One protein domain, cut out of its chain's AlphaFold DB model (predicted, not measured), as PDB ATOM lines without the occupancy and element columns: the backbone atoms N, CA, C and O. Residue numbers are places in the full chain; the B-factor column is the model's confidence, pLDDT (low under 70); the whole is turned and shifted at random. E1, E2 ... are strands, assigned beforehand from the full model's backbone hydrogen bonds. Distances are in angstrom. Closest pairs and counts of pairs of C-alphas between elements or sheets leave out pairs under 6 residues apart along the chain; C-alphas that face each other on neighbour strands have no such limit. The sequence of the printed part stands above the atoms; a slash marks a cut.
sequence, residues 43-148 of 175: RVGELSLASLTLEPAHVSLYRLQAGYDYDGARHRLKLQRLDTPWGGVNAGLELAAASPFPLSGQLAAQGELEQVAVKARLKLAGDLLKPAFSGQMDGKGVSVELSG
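Overview. This is residues 43 to 148 of the 175 residues of an uncharacterized protein of Chromobacterium violaceum (UniProt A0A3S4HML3). The domain is one twisted, gently curled wall of eight strands laid side by side in chain order, with no named helix on either face. At one edge the hairpin E1 and E2 bends sharply, and its turn, near residues 55 to 58, points away from the rest of the wall. The printed part has 106 residues; its strands E1 E2 E3 E4 E5 E6 E7 E8 follow one another both along the chain and across the sheet, antiparallel throughout, and the class is all strand. It is only just compact, close to loose, with a radius of gyration of the C-alphas of 15.3 A and spans of 45 by 32 by 25 A.

Arrangement. The sheet is a meander, each strand the antiparallel neighbour of the one before. E1, residues 43 to 54, is an edge strand and forms a hairpin with E2, residues 59 to 70; N 47 and O 66 are 2.7 A apart, within hydrogen-bond range. E1 bends by 80 degrees at residue 51 and E2 by 80 degrees at residue 63. E3, residues 74 to 84, follows E2 at 158 degrees between directions, with N 67 and O 78 at 2.8 A; E3 bends by 58 degrees at residue 81. E4, residues 87 to 96, has N 89 and O 82 at 2.7 A to E3. E5, residues 103 to 113, bends by 56 degrees at residue 110 and has N 104 and O 94 at 2.9 A to E4. E6, residues 116 to 127, has N 107 and O 122 at 2.8 A to E5. E7, residues 130 to 139, has N 123 and O 134 at 2.7 A to E6. E8, residues 142 to 148, is the other edge strand, at 176 degrees to E7, with N 135 and O 146 at 2.7 A. E1 and E8 are apart.

Along the chain. E1 begins at C-alpha 43, (138.621, 128.680, 143.736), and is 25.6 A from first to last C-alpha. E2 is 28.6 A long, E3 28.4 A, E4 30.0 A, and E5 and E7 29.7 A each. E6 is 34.2 A long, from C-alpha 116 at (117.927, 98.648, 131.281). E8 is 20.1 A long and ends at C-alpha 148, (115.863, 122.065, 122.672).

Size, cuts and confidence. The two C-alphas farthest apart are those of Gly 72 and Gln 115, at 45.4 A. The sheet is twisted, its C-alphas up to 13.1 A off their best plane; from edge to edge the strands' lines turn by 69 degrees. The link E4 to E5, six residues, is short, and the other six links are tight. The printed part has no cut; its mean pLDDT is 96.1 and no printed residue is under 70.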
ATOM      1  N   ARG A  43     138.274 130.067 144.031       97.88
ATOM      2  CA  ARG A  43     138.621 128.680 143.736       97.88
ATOM      3  C   ARG A  43     138.171 127.784 144.876       97.88
ATOM      4  O   ARG A  43     138.593 127.958 146.012       97.88
ATOM      5  N   VAL A  44     137.346 126.811 144.533       97.56
ATOM      6  CA  VAL A  44     136.912 125.712 145.385       97.56
ATOM      7  C   VAL A  44     137.524 124.453 144.790       97.56
ATOM      8  O   VAL A  44     137.128 124.023 143.706       97.56
ATOM      9  N   GLY A  45     138.535 123.905 145.468       95.69
ATOM     10  CA  GLY A  45     139.227 122.700 145.005       95.69
ATOM     11  C   GLY A  45     138.287 121.499 144.959       95.69
ATOM     12  O   GLY A  45     138.164 120.855 143.920       95.69
ATOM     13  N   GLU A  46     137.581 121.266 146.065       96.69
ATOM     14  CA  GLU A  46     136.573 120.221 146.193       96.69
ATOM     15  C   GLU A  46     135.389 120.725 147.029       96.69
ATOM     16  O   GLU A  46     135.556 121.335 148.085       96.69
ATOM     17  N   LEU A  47     134.189 120.455 146.533       96.81
ATOM     18  CA  LEU A  47     132.912 120.535 147.213       96.81
ATOM     19  C   LEU A  47     132.360 119.114 147.277       96.81
ATOM     20  O   LEU A  47     132.069 118.525 146.234       96.81
ATOM     21  N   SER A  48     132.187 118.603 148.493       97.81
ATOM     22  CA  SER A  48     131.665 117.263 148.741       97.81
ATOM     23  C   SER A  48     130.350 117.322 149.508       97.81
ATOM     24  O   SER A  48     130.251 117.994 150.533       97.81
ATOM     25  N   LEU A  49     129.339 116.600 149.020       97.25
ATOM     26  CA  LEU A  49     128.042 116.476 149.680       97.25
ATOM     27  C   LEU A  49     127.584 115.016 149.684       97.25
ATOM     28  O   LEU A  49     127.511 114.362 148.642       97.25
ATOM     29  N   ALA A  50     127.275 114.505 150.877       97.44
ATOM     30  CA  ALA A  50     126.903 113.106 151.061       97.44
ATOM     31  C   ALA A  50     125.542 112.782 150.429       97.44
ATOM     32  O   ALA A  50     125.430 111.793 149.704       97.44
ATOM     33  N   SER A  51     124.538 113.624 150.684       95.94
ATOM     34  CA  SER A  51     123.176 113.457 150.182       95.94
ATOM     35  C   SER A  51     122.486 114.810 150.011       95.94
ATOM     36  O   SER A  51     122.684 115.710 150.827       95.94
ATOM     37  N   LEU A  52     121.656 114.935 148.979       95.12
ATOM     38  CA  LEU A  52     120.764 116.067 148.740       95.12
ATOM     39  C   LEU A  52     119.445 115.558 148.163       95.12
ATOM     40  O   LEU A  52     119.445 114.874 147.144       95.12
ATOM     41  N   THR A  53     118.330 115.932 148.782       94.44
ATOM     42  CA  THR A  53     116.991 115.653 148.250       94.44
ATOM     43  C   THR A  53     116.421 116.934 147.658       94.44
ATOM     44  O   THR A  53     116.377 117.965 148.330       94.44
ATOM     45  N   LEU A  54     116.035 116.884 146.385       91.75
ATOM     46  CA  LEU A  54     115.451 118.006 145.659       91.75
ATOM     47  C   LEU A  54     113.925 117.938 145.710       91.75
ATOM     48  O   LEU A  54     113.313 117.074 145.082       91.75
ATOM     49  N   GLU A  55     113.329 118.913 146.386       92.75
ATOM     50  CA  GLU A  55     111.883 119.117 146.447       92.75
ATOM     51  C   GLU A  55     111.419 120.136 145.384       92.75
ATOM     52  O   GLU A  55     112.170 121.059 145.056       92.75
ATOM     53  N   PRO A  56     110.204 119.996 144.814       89.19
ATOM     54  CA  PRO A  56     109.186 118.976 145.105       89.19
ATOM     55  C   PRO A  56     109.347 117.688 144.277       89.19
ATOM     56  O   PRO A  56     108.475 116.824 144.284       89.19
ATOM     57  N   ALA A  57     110.428 117.557 143.505       87.06
ATOM     58  CA  ALA A  57     110.623 116.434 142.587       87.06
ATOM     59  C   ALA A  57     110.968 115.105 143.291       87.06
ATOM     60  O   ALA A  57     110.998 114.073 142.625       87.06
ATOM     61  N   HIS A  58     111.240 115.123 144.602       89.62
ATOM     62  CA  HIS A  58     111.667 113.973 145.403       89.62
ATOM     63  C   HIS A  58     112.877 113.237 144.795       89.62
ATOM     64  O   HIS A  58     113.006 112.014 144.870       89.62
ATOM     65  N   VAL A  59     113.793 113.983 144.167       91.12
ATOM     66  CA  VAL A  59     114.997 113.416 143.544       91.12
ATOM     67  C   VAL A  59     116.115 113.379 144.575       91.12
ATOM     68  O   VAL A  59     116.523 114.422 145.080       91.12
ATOM     69  N   SER A  60     116.637 112.186 144.861       94.12
ATOM     70  CA  SER A  60     117.771 112.016 145.774       94.12
ATOM     71  C   SER A  60     119.093 111.944 145.012       94.12
ATOM     72  O   SER A  60     119.237 111.194 144.049       94.12
ATOM     73  N   LEU A  61     120.056 112.732 145.465       95.75
ATOM     74  CA  LEU A  61     121.394 112.885 144.915       95.75
ATOM     75  C   LEU A  61     122.407 112.473 145.980       95.75
ATOM     76  O   LEU A  61     122.279 112.890 147.127       95.75
ATOM     77  N   TYR A  62     123.426 111.699 145.615       97.00
ATOM     78  CA  TYR A  62     124.391 111.137 146.560       97.00
ATOM     79  C   TYR A  62     125.828 111.340 146.099       97.00
ATOM     80  O   TYR A  62     126.106 111.386 144.900       97.00
ATOM     81  N   ARG A  63     126.759 111.379 147.062       97.31
ATOM     82  CA  ARG A  63     128.215 111.391 146.814       97.31
ATOM     83  C   ARG A  63     128.622 112.427 145.758       97.31
ATOM     84  O   ARG A  63     129.407 112.129 144.854       97.31
ATOM     85  N   LEU A  64     128.062 113.630 145.864       97.81
ATOM     86  CA  LEU A  64     128.421 114.736 144.990       97.81
ATOM     87  C   LEU A  64     129.854 115.152 145.304       97.81
ATOM     88  O   LEU A  64     130.175 115.410 146.461       97.81
ATOM     89  N   GLN A  65     130.677 115.231 144.264       98.44
ATOM     90  CA  GLN A  65     132.028 115.782 144.279       98.44
ATOM     91  C   GLN A  65     132.152 116.737 143.097       98.44
ATOM     92  O   GLN A  65     131.993 116.331 141.936       98.44
ATOM     93  N   ALA A  66     132.390 118.010 143.395       98.38
ATOM     94  CA  ALA A  66     132.547 119.054 142.395       98.38
ATOM     95  C   ALA A  66     133.730 119.976 142.712       98.38
ATOM     96  O   ALA A  66     134.151 120.104 143.850       98.38
ATOM     97  N   GLY A  67     134.241 120.668 141.702       98.50
ATOM     98  CA  GLY A  67     135.191 121.766 141.852       98.50
ATOM     99  C   GLY A  67     134.673 122.990 141.114       98.50
ATOM    100  O   GLY A  67     134.000 122.858 140.088       98.50
ATOM    101  N   TYR A  68     134.987 124.174 141.626       98.38
ATOM    102  CA  TYR A  68     134.554 125.434 141.035       98.38
ATOM    103  C   TYR A  68     135.698 126.442 140.986       98.38
ATOM    104  O   TYR A  68     136.466 126.579 141.933       98.38
ATOM    105  N   ASP A  69     135.806 127.169 139.883       98.44
ATOM    106  CA  ASP A  69     136.833 128.181 139.681       98.44
ATOM    107  C   ASP A  69     136.254 129.382 138.929       98.44
ATOM    108  O   ASP A  69     135.477 129.241 137.987       98.44
ATOM    109  N   TYR A  70     136.624 130.576 139.375       98.44
ATOM    110  CA  TYR A  70     136.297 131.840 138.742       98.44
ATOM    111  C   TYR A  70     137.554 132.702 138.649       98.44
ATOM    112  O   TYR A  70     138.126 133.102 139.666       98.44
ATOM    113  N   ASP A  71     137.970 133.011 137.421       96.50
ATOM    114  CA  ASP A  71     139.228 133.715 137.135       96.50
ATOM    115  C   ASP A  71     139.099 135.237 136.983       96.50
ATOM    116  O   ASP A  71     140.106 135.911 136.748       96.50
ATOM    117  N   GLY A  72     137.894 135.784 137.147       96.12
ATOM    118  CA  GLY A  72     137.583 137.189 136.869       96.12
ATOM    119  C   GLY A  72     136.833 137.411 135.553       96.12
ATOM    120  O   GLY A  72     136.331 138.507 135.329       96.12
ATOM    121  N   ALA A  73     136.731 136.392 134.696       96.50
ATOM    122  CA  ALA A  73     136.019 136.472 133.423       96.50
ATOM    123  C   ALA A  73     135.088 135.279 133.175       96.50
ATOM    124  O   ALA A  73     134.070 135.436 132.498       96.50
ATOM    125  N   ARG A  74     135.420 134.087 133.682       97.88
ATOM    126  CA  ARG A  74     134.658 132.855 133.444       97.88
ATOM    127  C   ARG A  74     134.495 132.058 134.723       97.88
ATOM    128  O   ARG A  74     135.442 131.888 135.482       97.88
ATOM    129  N   HIS A  75     133.292 131.542 134.910       98.31
ATOM    130  CA  HIS A  75     132.939 130.543 135.900       98.31
ATOM    131  C   HIS A  75     133.136 129.162 135.279       98.31
ATOM    132  O   HIS A  75     132.646 128.902 134.180       98.31
ATOM    133  N   ARG A  76     133.832 128.275 135.983       98.62
ATOM    134  CA  ARG A  76     134.056 126.884 135.598       98.62
ATOM    135  C   ARG A  76     133.569 125.984 136.716       98.62
ATOM    136  O   ARG A  76     134.057 126.081 137.837       98.62
ATOM    137  N   LEU A  77     132.628 125.102 136.404       98.56
ATOM    138  CA  LEU A  77     132.167 124.051 137.306       98.56
ATOM    139  C   LEU A  77     132.555 122.701 136.708       98.56
ATOM    140  O   LEU A  77     132.220 122.397 135.564       98.56
ATOM    141  N   LYS A  78     133.234 121.876 137.499       98.56
ATOM    142  CA  LYS A  78     133.530 120.485 137.160       98.56
ATOM    143  C   LYS A  78     132.828 119.597 138.170       98.56
ATOM    144  O   LYS A  78     133.169 119.635 139.343       98.56
ATOM    145  N   LEU A  79     131.876 118.796 137.719       98.31
ATOM    146  CA  LEU A  79     131.249 117.751 138.514       98.31
ATOM    147  C   LEU A  79     132.004 116.450 138.248       98.31
ATOM    148  O   LEU A  79     131.862 115.860 137.175       98.31
ATOM    149  N   GLN A  80     132.850 116.038 139.192       97.94
ATOM    150  CA  GLN A  80     133.624 114.804 139.053       97.94
ATOM    151  C   GLN A  80     132.735 113.580 139.252       97.94
ATOM    152  O   GLN A  80     132.888 112.586 138.542       97.94
ATOM    153  N   ARG A  81     131.807 113.670 140.208       97.69
ATOM    154  CA  ARG A  81     130.889 112.592 140.544       97.69
ATOM    155  C   ARG A  81     129.594 113.146 141.108       97.69
ATOM    156  O   ARG A  81     129.604 114.049 141.936       97.69
ATOM    157  N   LEU A  82     128.491 112.553 140.688       97.69
ATOM    158  CA  LEU A  82     127.203 112.644 141.346       97.69
ATOM    159  C   LEU A  82     126.476 111.334 141.100       97.69
ATOM    160  O   LEU A  82     126.343 110.916 139.956       97.69
ATOM    161  N   ASP A  83     125.996 110.699 142.155       97.00
ATOM    162  CA  ASP A  83     125.219 109.479 142.035       97.00
ATOM    163  C   ASP A  83     123.733 109.767 142.231       97.00
ATOM    164  O   ASP A  83     123.323 110.614 143.022       97.00
ATOM    165  N   THR A  84     122.924 109.034 141.487       94.69
ATOM    166  CA  THR A  84     121.463 109.042 141.524       94.69
ATOM    167  C   THR A  84     120.986 107.598 141.705       94.69
ATOM    168  O   THR A  84     121.782 106.673 141.504       94.69
ATOM    169  N   PRO A  85     119.704 107.353 142.030       92.88
ATOM    170  CA  PRO A  85     119.158 105.997 142.101       92.88
ATOM    171  C   PRO A  85     119.344 105.183 140.814       92.88
ATOM    172  O   PRO A  85     119.344 103.959 140.864       92.88
ATOM    173  N   TRP A  86     119.516 105.858 139.675       92.38
ATOM    174  CA  TRP A  86     119.587 105.233 138.354       92.38
ATOM    175  C   TRP A  86     121.000 105.189 137.771       92.38
ATOM    176  O   TRP A  86     121.183 104.674 136.675       92.38
ATOM    177  N   GLY A  87     122.012 105.741 138.447       95.62
ATOM    178  CA  GLY A  87     123.371 105.762 137.911       95.62
ATOM    179  C   GLY A  87     124.218 106.951 138.330       95.62
ATOM    180  O   GLY A  87     123.821 107.777 139.151       95.62
ATOM    181  N   GLY A  88     125.403 107.024 137.730       97.44
ATOM    182  CA  GLY A  88     126.388 108.071 137.968       97.44
ATOM    183  C   GLY A  88     126.367 109.143 136.883       97.44
ATOM    184  O   GLY A  88     126.129 108.858 135.708       97.44
ATOM    185  N   VAL A  89     126.666 110.371 137.290       97.81
ATOM    186  CA  VAL A  89     126.705 111.576 136.464       97.81
ATOM    187  C   VAL A  89     128.054 112.271 136.640       97.81
ATOM    188  O   VAL A  89     128.576 112.395 137.748       97.81
ATOM    189  N   ASN A  90     128.602 112.764 135.535       98.25
ATOM    190  CA  ASN A  90     129.687 113.737 135.522       98.25
ATOM    191  C   ASN A  90     129.341 114.879 134.565       98.25
ATOM    192  O   ASN A  90     128.545 114.716 133.637       98.25
ATOM    193  N   ALA A  91     129.911 116.055 134.814       98.50
ATOM    194  CA  ALA A  91     129.638 117.226 133.994       98.50
ATOM    195  C   ALA A  91     130.775 118.251 134.028       98.50
ATOM    196  O   ALA A  91     131.568 118.318 134.968       98.50
ATOM    197  N   GLY A  92     130.819 119.084 132.994       98.62
ATOM    198  CA  GLY A  92     131.633 120.290 132.927       98.62
ATOM    199  C   GLY A  92     130.797 121.443 132.390       98.62
ATOM    200  O   GLY A  92     130.041 121.258 131.438       98.62
ATOM    201  N   LEU A  93     130.927 122.614 133.002       98.62
ATOM    202  CA  LEU A  93     130.214 123.828 132.623       98.62
ATOM    203  C   LEU A  93     131.177 125.011 132.619       98.62
ATOM    204  O   LEU A  93     131.914 125.211 133.587       98.62
ATOM    205  N   GLU A  94     131.111 125.820 131.570       98.56
ATOM    206  CA  GLU A  94     131.738 127.131 131.503       98.56
ATOM    207  C   GLU A  94     130.692 128.208 131.236       98.56
ATOM    208  O   GLU A  94     129.830 128.064 130.365       98.56
ATOM    209  N   LEU A  95     130.804 129.309 131.970       98.12
ATOM    210  CA  LEU A  95     129.915 130.454 131.863       98.12
ATOM    211  C   LEU A  95     130.734 131.740 131.932       98.12
ATOM    212  O   LEU A  95     131.421 131.999 132.917       98.12
ATOM    213  N   ALA A  96     130.672 132.559 130.889       97.62
ATOM    214  CA  ALA A  96     131.307 133.870 130.899       97.62
ATOM    215  C   ALA A  96     130.532 134.849 131.796       97.62
ATOM    216  O   ALA A  96     129.303 134.864 131.812       97.62
ATOM    217  N   ALA A  97     131.261 135.694 132.524       96.50
ATOM    218  CA  ALA A  97     130.686 136.631 133.484       96.50
ATOM    219  C   ALA A  97     130.168 137.933 132.859       96.50
ATOM    220  O   ALA A  97     129.405 138.671 133.487       96.50
ATOM    221  N   ALA A  98     130.585 138.223 131.626       95.19
ATOM    222  CA  ALA A  98     130.117 139.361 130.851       95.19
ATOM    223  C   ALA A  98     128.916 138.967 129.985       95.19
ATOM    224  O   ALA A  98     128.926 137.911 129.350       95.19
ATOM    225  N   SER A  99     127.915 139.849 129.927       93.12
ATOM    226  CA  SER A  99     126.787 139.737 128.996       93.12
ATOM    227  C   SER A  99     127.304 139.611 127.546       93.12
ATOM    228  O   SER A  99     128.251 140.320 127.196       93.12
ATOM    229  N   PRO A 100     126.751 138.714 126.702       92.94
ATOM    230  CA  PRO A 100     125.489 137.984 126.875       92.94
ATOM    231  C   PRO A 100     125.562 136.733 127.761       92.94
ATOM    232  O   PRO A 100     124.596 135.992 127.818       92.94
ATOM    233  N   PHE A 101     126.656 136.513 128.490       95.94
ATOM    234  CA  PHE A 101     126.912 135.326 129.308       95.94
ATOM    235  C   PHE A 101     127.010 134.031 128.486       95.94
ATOM    236  O   PHE A 101     126.233 133.103 128.730       95.94
ATOM    237  N   PRO A 102     127.945 133.943 127.509       97.44
ATOM    238  CA  PRO A 102     128.227 132.696 126.804       97.44
ATOM    239  C   PRO A 102     128.298 131.493 127.748       97.44
ATOM    240  O   PRO A 102     129.043 131.514 128.730       97.44
ATOM    241  N   LEU A 103     127.518 130.463 127.430       97.62
ATOM    242  CA  LEU A 103     127.328 129.261 128.230       97.62
ATOM    243  C   LEU A 103     127.678 128.043 127.384       97.62
ATOM    244  O   LEU A 103     127.173 127.877 126.276       97.62
ATOM    245  N   SER A 104     128.522 127.169 127.921       98.44
ATOM    246  CA  SER A 104     128.840 125.896 127.286       98.44
ATOM    247  C   SER A 104     129.039 124.807 128.323       98.44
ATOM    248  O   SER A 104     129.455 125.074 129.448       98.44
ATOM    249  N   GLY A 105     128.735 123.570 127.965       98.38
ATOM    250  CA  GLY A 105     128.949 122.467 128.879       98.38
ATOM    251  C   GLY A 105     128.637 121.117 128.280       98.38
ATOM    252  O   GLY A 105     128.098 120.991 127.179       98.38
ATOM    253  N   GLN A 106     128.978 120.096 129.044       98.50
ATOM    254  CA  GLN A 106     128.705 118.713 128.722       98.50
ATOM    255  C   GLN A 106     128.357 117.948 129.990       98.50
ATOM    256  O   GLN A 106     128.927 118.195 131.050       98.50
ATOM    257  N   LEU A 107     127.438 117.003 129.865       98.38
ATOM    258  CA  LEU A 107     127.046 116.082 130.916       98.38
ATOM    259  C   LEU A 107     127.040 114.675 130.332       98.38
ATOM    260  O   LEU A 107     126.560 114.465 129.218       98.38
ATOM    261  N   ALA A 108     127.569 113.717 131.082       98.19
ATOM    262  CA  ALA A 108     127.436 112.305 130.772       98.19
ATOM    263  C   ALA A 108     126.846 111.577 131.975       98.19
ATOM    264  O   ALA A 108     127.249 111.805 133.117       98.19
ATOM    265  N   ALA A 109     125.895 110.695 131.698       97.38
ATOM    266  CA  ALA A 109     125.272 109.836 132.684       97.38
ATOM    267  C   ALA A 109     125.299 108.388 132.203       97.38
ATOM    268  O   ALA A 109     125.200 108.108 131.005       97.38
ATOM    269  N   GLN A 110     125.445 107.464 133.141       97.62
ATOM    270  CA  GLN A 110     125.414 106.034 132.864       97.62
ATOM    271  C   GLN A 110     124.879 105.275 134.071       97.62
ATOM    272  O   GLN A 110     125.239 105.579 135.210       97.62
ATOM    273  N   GLY A 111     124.063 104.263 133.814       96.25
ATOM    274  CA  GLY A 111     123.545 103.393 134.859       96.25
ATOM    275  C   GLY A 111     122.414 102.517 134.359       96.25
ATOM    276  O   GLY A 111     122.430 102.100 133.201       96.25
ATOM    277  N   GLU A 112     121.462 102.225 135.236       94.50
ATOM    278  CA  GLU A 112     120.366 101.305 134.967       94.50
ATOM    279  C   GLU A 112     119.019 101.922 135.346       94.50
ATOM    280  O   GLU A 112     118.818 102.384 136.469       94.50
ATOM    281  N   LEU A 113     118.080 101.898 134.403       89.44
ATOM    282  CA  LEU A 113     116.692 102.303 134.604       89.44
ATOM    283  C   LEU A 113     115.804 101.096 134.322       89.44
ATOM    284  O   LEU A 113     115.847 100.570 133.219       89.44
ATOM    285  N   GLU A 114     115.044 100.617 135.310       89.12
ATOM    286  CA  GLU A 114     114.175  99.433 135.151       89.12
ATOM    287  C   GLU A 114     114.909  98.216 134.542       89.12
ATOM    288  O   GLU A 114     114.437  97.569 133.606       89.12
ATOM    289  N   GLN A 115     116.115  97.921 135.049       90.75
ATOM    290  CA  GLN A 115     116.993  96.841 134.558       90.75
ATOM    291  C   GLN A 115     117.459  97.027 133.099       90.75
ATOM    292  O   GLN A 115     117.860  96.076 132.421       90.75
ATOM    293  N   VAL A 116     117.395  98.255 132.585       93.44
ATOM    294  CA  VAL A 116     117.927  98.648 131.281       93.44
ATOM    295  C   VAL A 116     119.198  99.439 131.495       93.44
ATOM    296  O   VAL A 116     119.146 100.526 132.059       93.44
ATOM    297  N   ALA A 117     120.328  98.934 131.001       95.56
ATOM    298  CA  ALA A 117     121.539  99.737 130.917       95.56
ATOM    299  C   ALA A 117     121.289 100.940 129.995       95.56
ATOM    300  O   ALA A 117     120.966 100.766 128.817       95.56
ATOM    301  N   VAL A 118     121.445 102.144 130.544       96.38
ATOM    302  CA  VAL A 118     121.261 103.418 129.847       96.38
ATOM    303  C   VAL A 118     122.559 104.214 129.879       96.38
ATOM    304  O   VAL A 118     123.250 104.289 130.900       96.38
ATOM    305  N   LYS A 119     122.885 104.844 128.751       97.44
ATOM    306  CA  LYS A 119     123.932 105.866 128.651       97.44
ATOM    307  C   LYS A 119     123.322 107.125 128.071       97.44
ATOM    308  O   LYS A 119     122.588 107.051 127.098       97.44
ATOM    309  N   ALA A 120     123.641 108.273 128.646       97.31
ATOM    310  CA  ALA A 120     123.178 109.557 128.150       97.31
ATOM    311  C   ALA A 120     124.331 110.551 128.061       97.31
ATOM    312  O   ALA A 120     125.231 110.575 128.905       97.31
ATOM    313  N   ARG A 121     124.294 111.393 127.032       98.19
ATOM    314  CA  ARG A 121     125.189 112.536 126.860       98.19
ATOM    315  C   ARG A 121     124.369 113.759 126.506       98.19
ATOM    316  O   ARG A 121     123.483 113.683 125.664       98.19
ATOM    317  N   LEU A 122     124.703 114.887 127.113       98.31
ATOM    318  CA  LEU A 122     124.084 116.178 126.853       98.31
ATOM    319  C   LEU A 122     125.184 117.211 126.614       98.31
ATOM    320  O   LEU A 122     126.168 117.252 127.347       98.31
ATOM    321  N   LYS A 123     125.011 118.053 125.604       98.44
ATOM    322  CA  LYS A 123     125.790 119.261 125.348       98.44
ATOM    323  C   LYS A 123     124.899 120.466 125.594       98.44
ATOM    324  O   LYS A 123     123.762 120.496 125.127       98.44
ATOM    325  N   LEU A 124     125.437 121.456 126.289       97.94
ATOM    326  CA  LEU A 124     124.815 122.749 126.539       97.94
ATOM    327  C   LEU A 124     125.603 123.823 125.786       97.94
ATOM    328  O   LEU A 124     126.832 123.778 125.761       97.94
ATOM    329  N   ALA A 125     124.904 124.767 125.167       97.50
ATOM    330  CA  ALA A 125     125.484 125.839 124.367       97.50
ATOM    331  C   ALA A 125     124.599 127.097 124.396       97.50
ATOM    332  O   ALA A 125     123.473 127.077 124.900       97.50
ATOM    333  N   GLY A 126     125.095 128.179 123.796       95.75
ATOM    334  CA  GLY A 126     124.386 129.450 123.683       95.75
ATOM    335  C   GLY A 126     124.799 130.412 124.787       95.75
ATOM    336  O   GLY A 126     125.987 130.670 124.983       95.75
ATOM    337  N   ASP A 127     123.813 130.956 125.490       94.06
ATOM    338  CA  ASP A 127     124.022 131.930 126.551       94.06
ATOM    339  C   ASP A 127     123.060 131.703 127.726       94.06
ATOM    340  O   ASP A 127     122.065 130.990 127.593       94.06
ATOM    341  N   LEU A 128     123.354 132.277 128.898       93.06
ATOM    342  CA  LEU A 128     122.563 132.045 130.118       93.06
ATOM    343  C   LEU A 128     121.082 132.443 129.975       93.06
ATOM    344  O   LEU A 128     120.228 131.913 130.686       93.06
ATOM    345  N   LEU A 129     120.765 133.386 129.086       90.75
ATOM    346  CA  LEU A 129     119.401 133.870 128.873       90.75
ATOM    347  C   LEU A 129     118.650 133.042 127.828       90.75
ATOM    348  O   LEU A 129     117.417 132.989 127.876       90.75
ATOM    349  N   LYS A 130     119.376 132.402 126.909       92.12
ATOM    350  CA  LYS A 130     118.854 131.511 125.868       92.12
ATOM    351  C   LYS A 130     119.681 130.218 125.791       92.12
ATOM    352  O   LYS A 130     120.357 129.980 124.787       92.12
ATOM    353  N   PRO A 131     119.634 129.363 126.828       94.81
ATOM    354  CA  PRO A 131     120.367 128.108 126.799       94.81
ATOM    355  C   PRO A 131     119.790 127.196 125.719       94.81
ATOM    356  O   PRO A 131     118.576 127.008 125.646       94.81
ATOM    357  N   ALA A 132     120.654 126.578 124.929       96.75
ATOM    358  CA  ALA A 132     120.297 125.506 124.014       96.75
ATOM    359  C   ALA A 132     121.012 124.225 124.427       96.75
ATOM    360  O   ALA A 132     122.144 124.257 124.906       96.75
ATOM    361  N   PHE A 133     120.360 123.088 124.232       97.50
ATOM    362  CA  PHE A 133     120.946 121.790 124.507       97.50
ATOM    363  C   PHE A 133     120.692 120.813 123.368       97.50
ATOM    364  O   PHE A 133     119.711 120.913 122.632       97.50
ATOM    365  N   SER A 134     121.590 119.845 123.259       98.25
ATOM    366  CA  SER A 134     121.446 118.669 122.408       98.25
ATOM    367  C   SER A 134     121.974 117.461 123.158       98.25
ATOM    368  O   SER A 134     122.863 117.593 123.996       98.25
ATOM    369  N   GLY A 135     121.442 116.281 122.901       97.94
ATOM    370  CA  GLY A 135     121.854 115.086 123.603       97.94
ATOM    371  C   GLY A 135     121.412 113.818 122.910       97.94
ATOM    372  O   GLY A 135     120.601 113.837 121.988       97.94
ATOM    373  N   GLN A 136     121.967 112.721 123.399       97.69
ATOM    374  CA  GLN A 136     121.655 111.374 122.965       97.69
ATOM    375  C   GLN A 136     121.518 110.486 124.198       97.69
ATOM    376  O   GLN A 136     122.258 110.653 125.173       97.69
ATOM    377  N   MET A 137     120.583 109.548 124.147       96.69
ATOM    378  CA  MET A 137     120.389 108.511 125.145       96.69
ATOM    379  C   MET A 137     120.267 107.155 124.459       96.69
ATOM    380  O   MET A 137     119.428 106.987 123.582       96.69
ATOM    381  N   ASP A 138     121.064 106.191 124.898       96.50
ATOM    382  CA  ASP A 138     121.075 104.822 124.395       96.50
ATOM    383  C   ASP A 138     120.580 103.862 125.481       96.50
ATOM    384  O   ASP A 138     121.034 103.941 126.625       96.50
ATOM    385  N   GLY A 139     119.707 102.918 125.126       94.44
ATOM    386  CA  GLY A 139     119.242 101.859 126.024       94.44
ATOM    387  C   GLY A 139     118.571 100.707 125.275       94.44
ATOM    388  O   GLY A 139     117.771 100.932 124.374       94.44
ATOM    389  N   LYS A 140     118.903  99.454 125.627       91.75
ATOM    390  CA  LYS A 140     118.309  98.232 125.025       91.75
ATOM    391  C   LYS A 140     118.278  98.220 123.475       91.75
ATOM    392  O   LYS A 140     117.358  97.683 122.870       91.75
ATOM    393  N   GLY A 141     119.292  98.795 122.824       92.00
ATOM    394  CA  GLY A 141     119.381  98.865 121.356       92.00
ATOM    395  C   GLY A 141     118.562  99.992 120.710       92.00
ATOM    396  O   GLY A 141     118.541 100.097 119.489       92.00
ATOM    397  N   VAL A 142     117.924 100.845 121.513       95.69
ATOM    398  CA  VAL A 142     117.250 102.072 121.079       95.69
ATOM    399  C   VAL A 142     118.154 103.266 121.367       95.69
ATOM    400  O   VAL A 142     118.773 103.331 122.430       95.69
ATOM    401  N   SER A 143     118.200 104.215 120.433       96.31
ATOM    402  CA  SER A 143     118.851 105.514 120.606       96.31
ATOM    403  C   SER A 143     117.822 106.627 120.439       96.31
ATOM    404  O   SER A 143     117.043 106.622 119.486       96.31
ATOM    405  N   VAL A 144     117.837 107.586 121.358       96.81
ATOM    406  CA  VAL A 144     116.993 108.780 121.354       96.81
ATOM    407  C   VAL A 144     117.889 109.998 121.262       96.81
ATOM    408  O   VAL A 144     118.749 110.200 122.115       96.81
ATOM    409  N   GLU A 145     117.654 110.838 120.265       97.56
ATOM    410  CA  GLU A 145     118.259 112.163 120.180       97.56
ATOM    411  C   GLU A 145     117.271 113.215 120.681       97.56
ATOM    412  O   GLU A 145     116.071 113.155 120.418       97.56
ATOM    413  N   LEU A 146     117.781 114.192 121.420       96.12
ATOM    414  CA  LEU A 146     116.993 115.278 121.989       96.12
ATOM    415  C   LEU A 146     117.701 116.601 121.758       96.12
ATOM    416  O   LEU A 146     118.904 116.715 121.954       96.12
ATOM    417  N   SER A 147     116.955 117.612 121.333       96.88
ATOM    418  CA  SER A 147     117.461 118.972 121.168       96.88
ATOM    419  C   SER A 147     116.391 119.966 121.578       96.88
ATOM    420  O   SER A 147     115.203 119.742 121.351       96.88
ATOM    421  N   GLY A 148     116.802 121.066 122.192       96.06
ATOM    422  CA  GLY A 148     115.863 122.065 122.672       96.06
ATOM    423  C   GLY A 148     116.532 123.368 123.062       96.06
ATOM    424  O   GLY A 148     117.750 123.455 123.203       96.06
TER     425      GLY A 148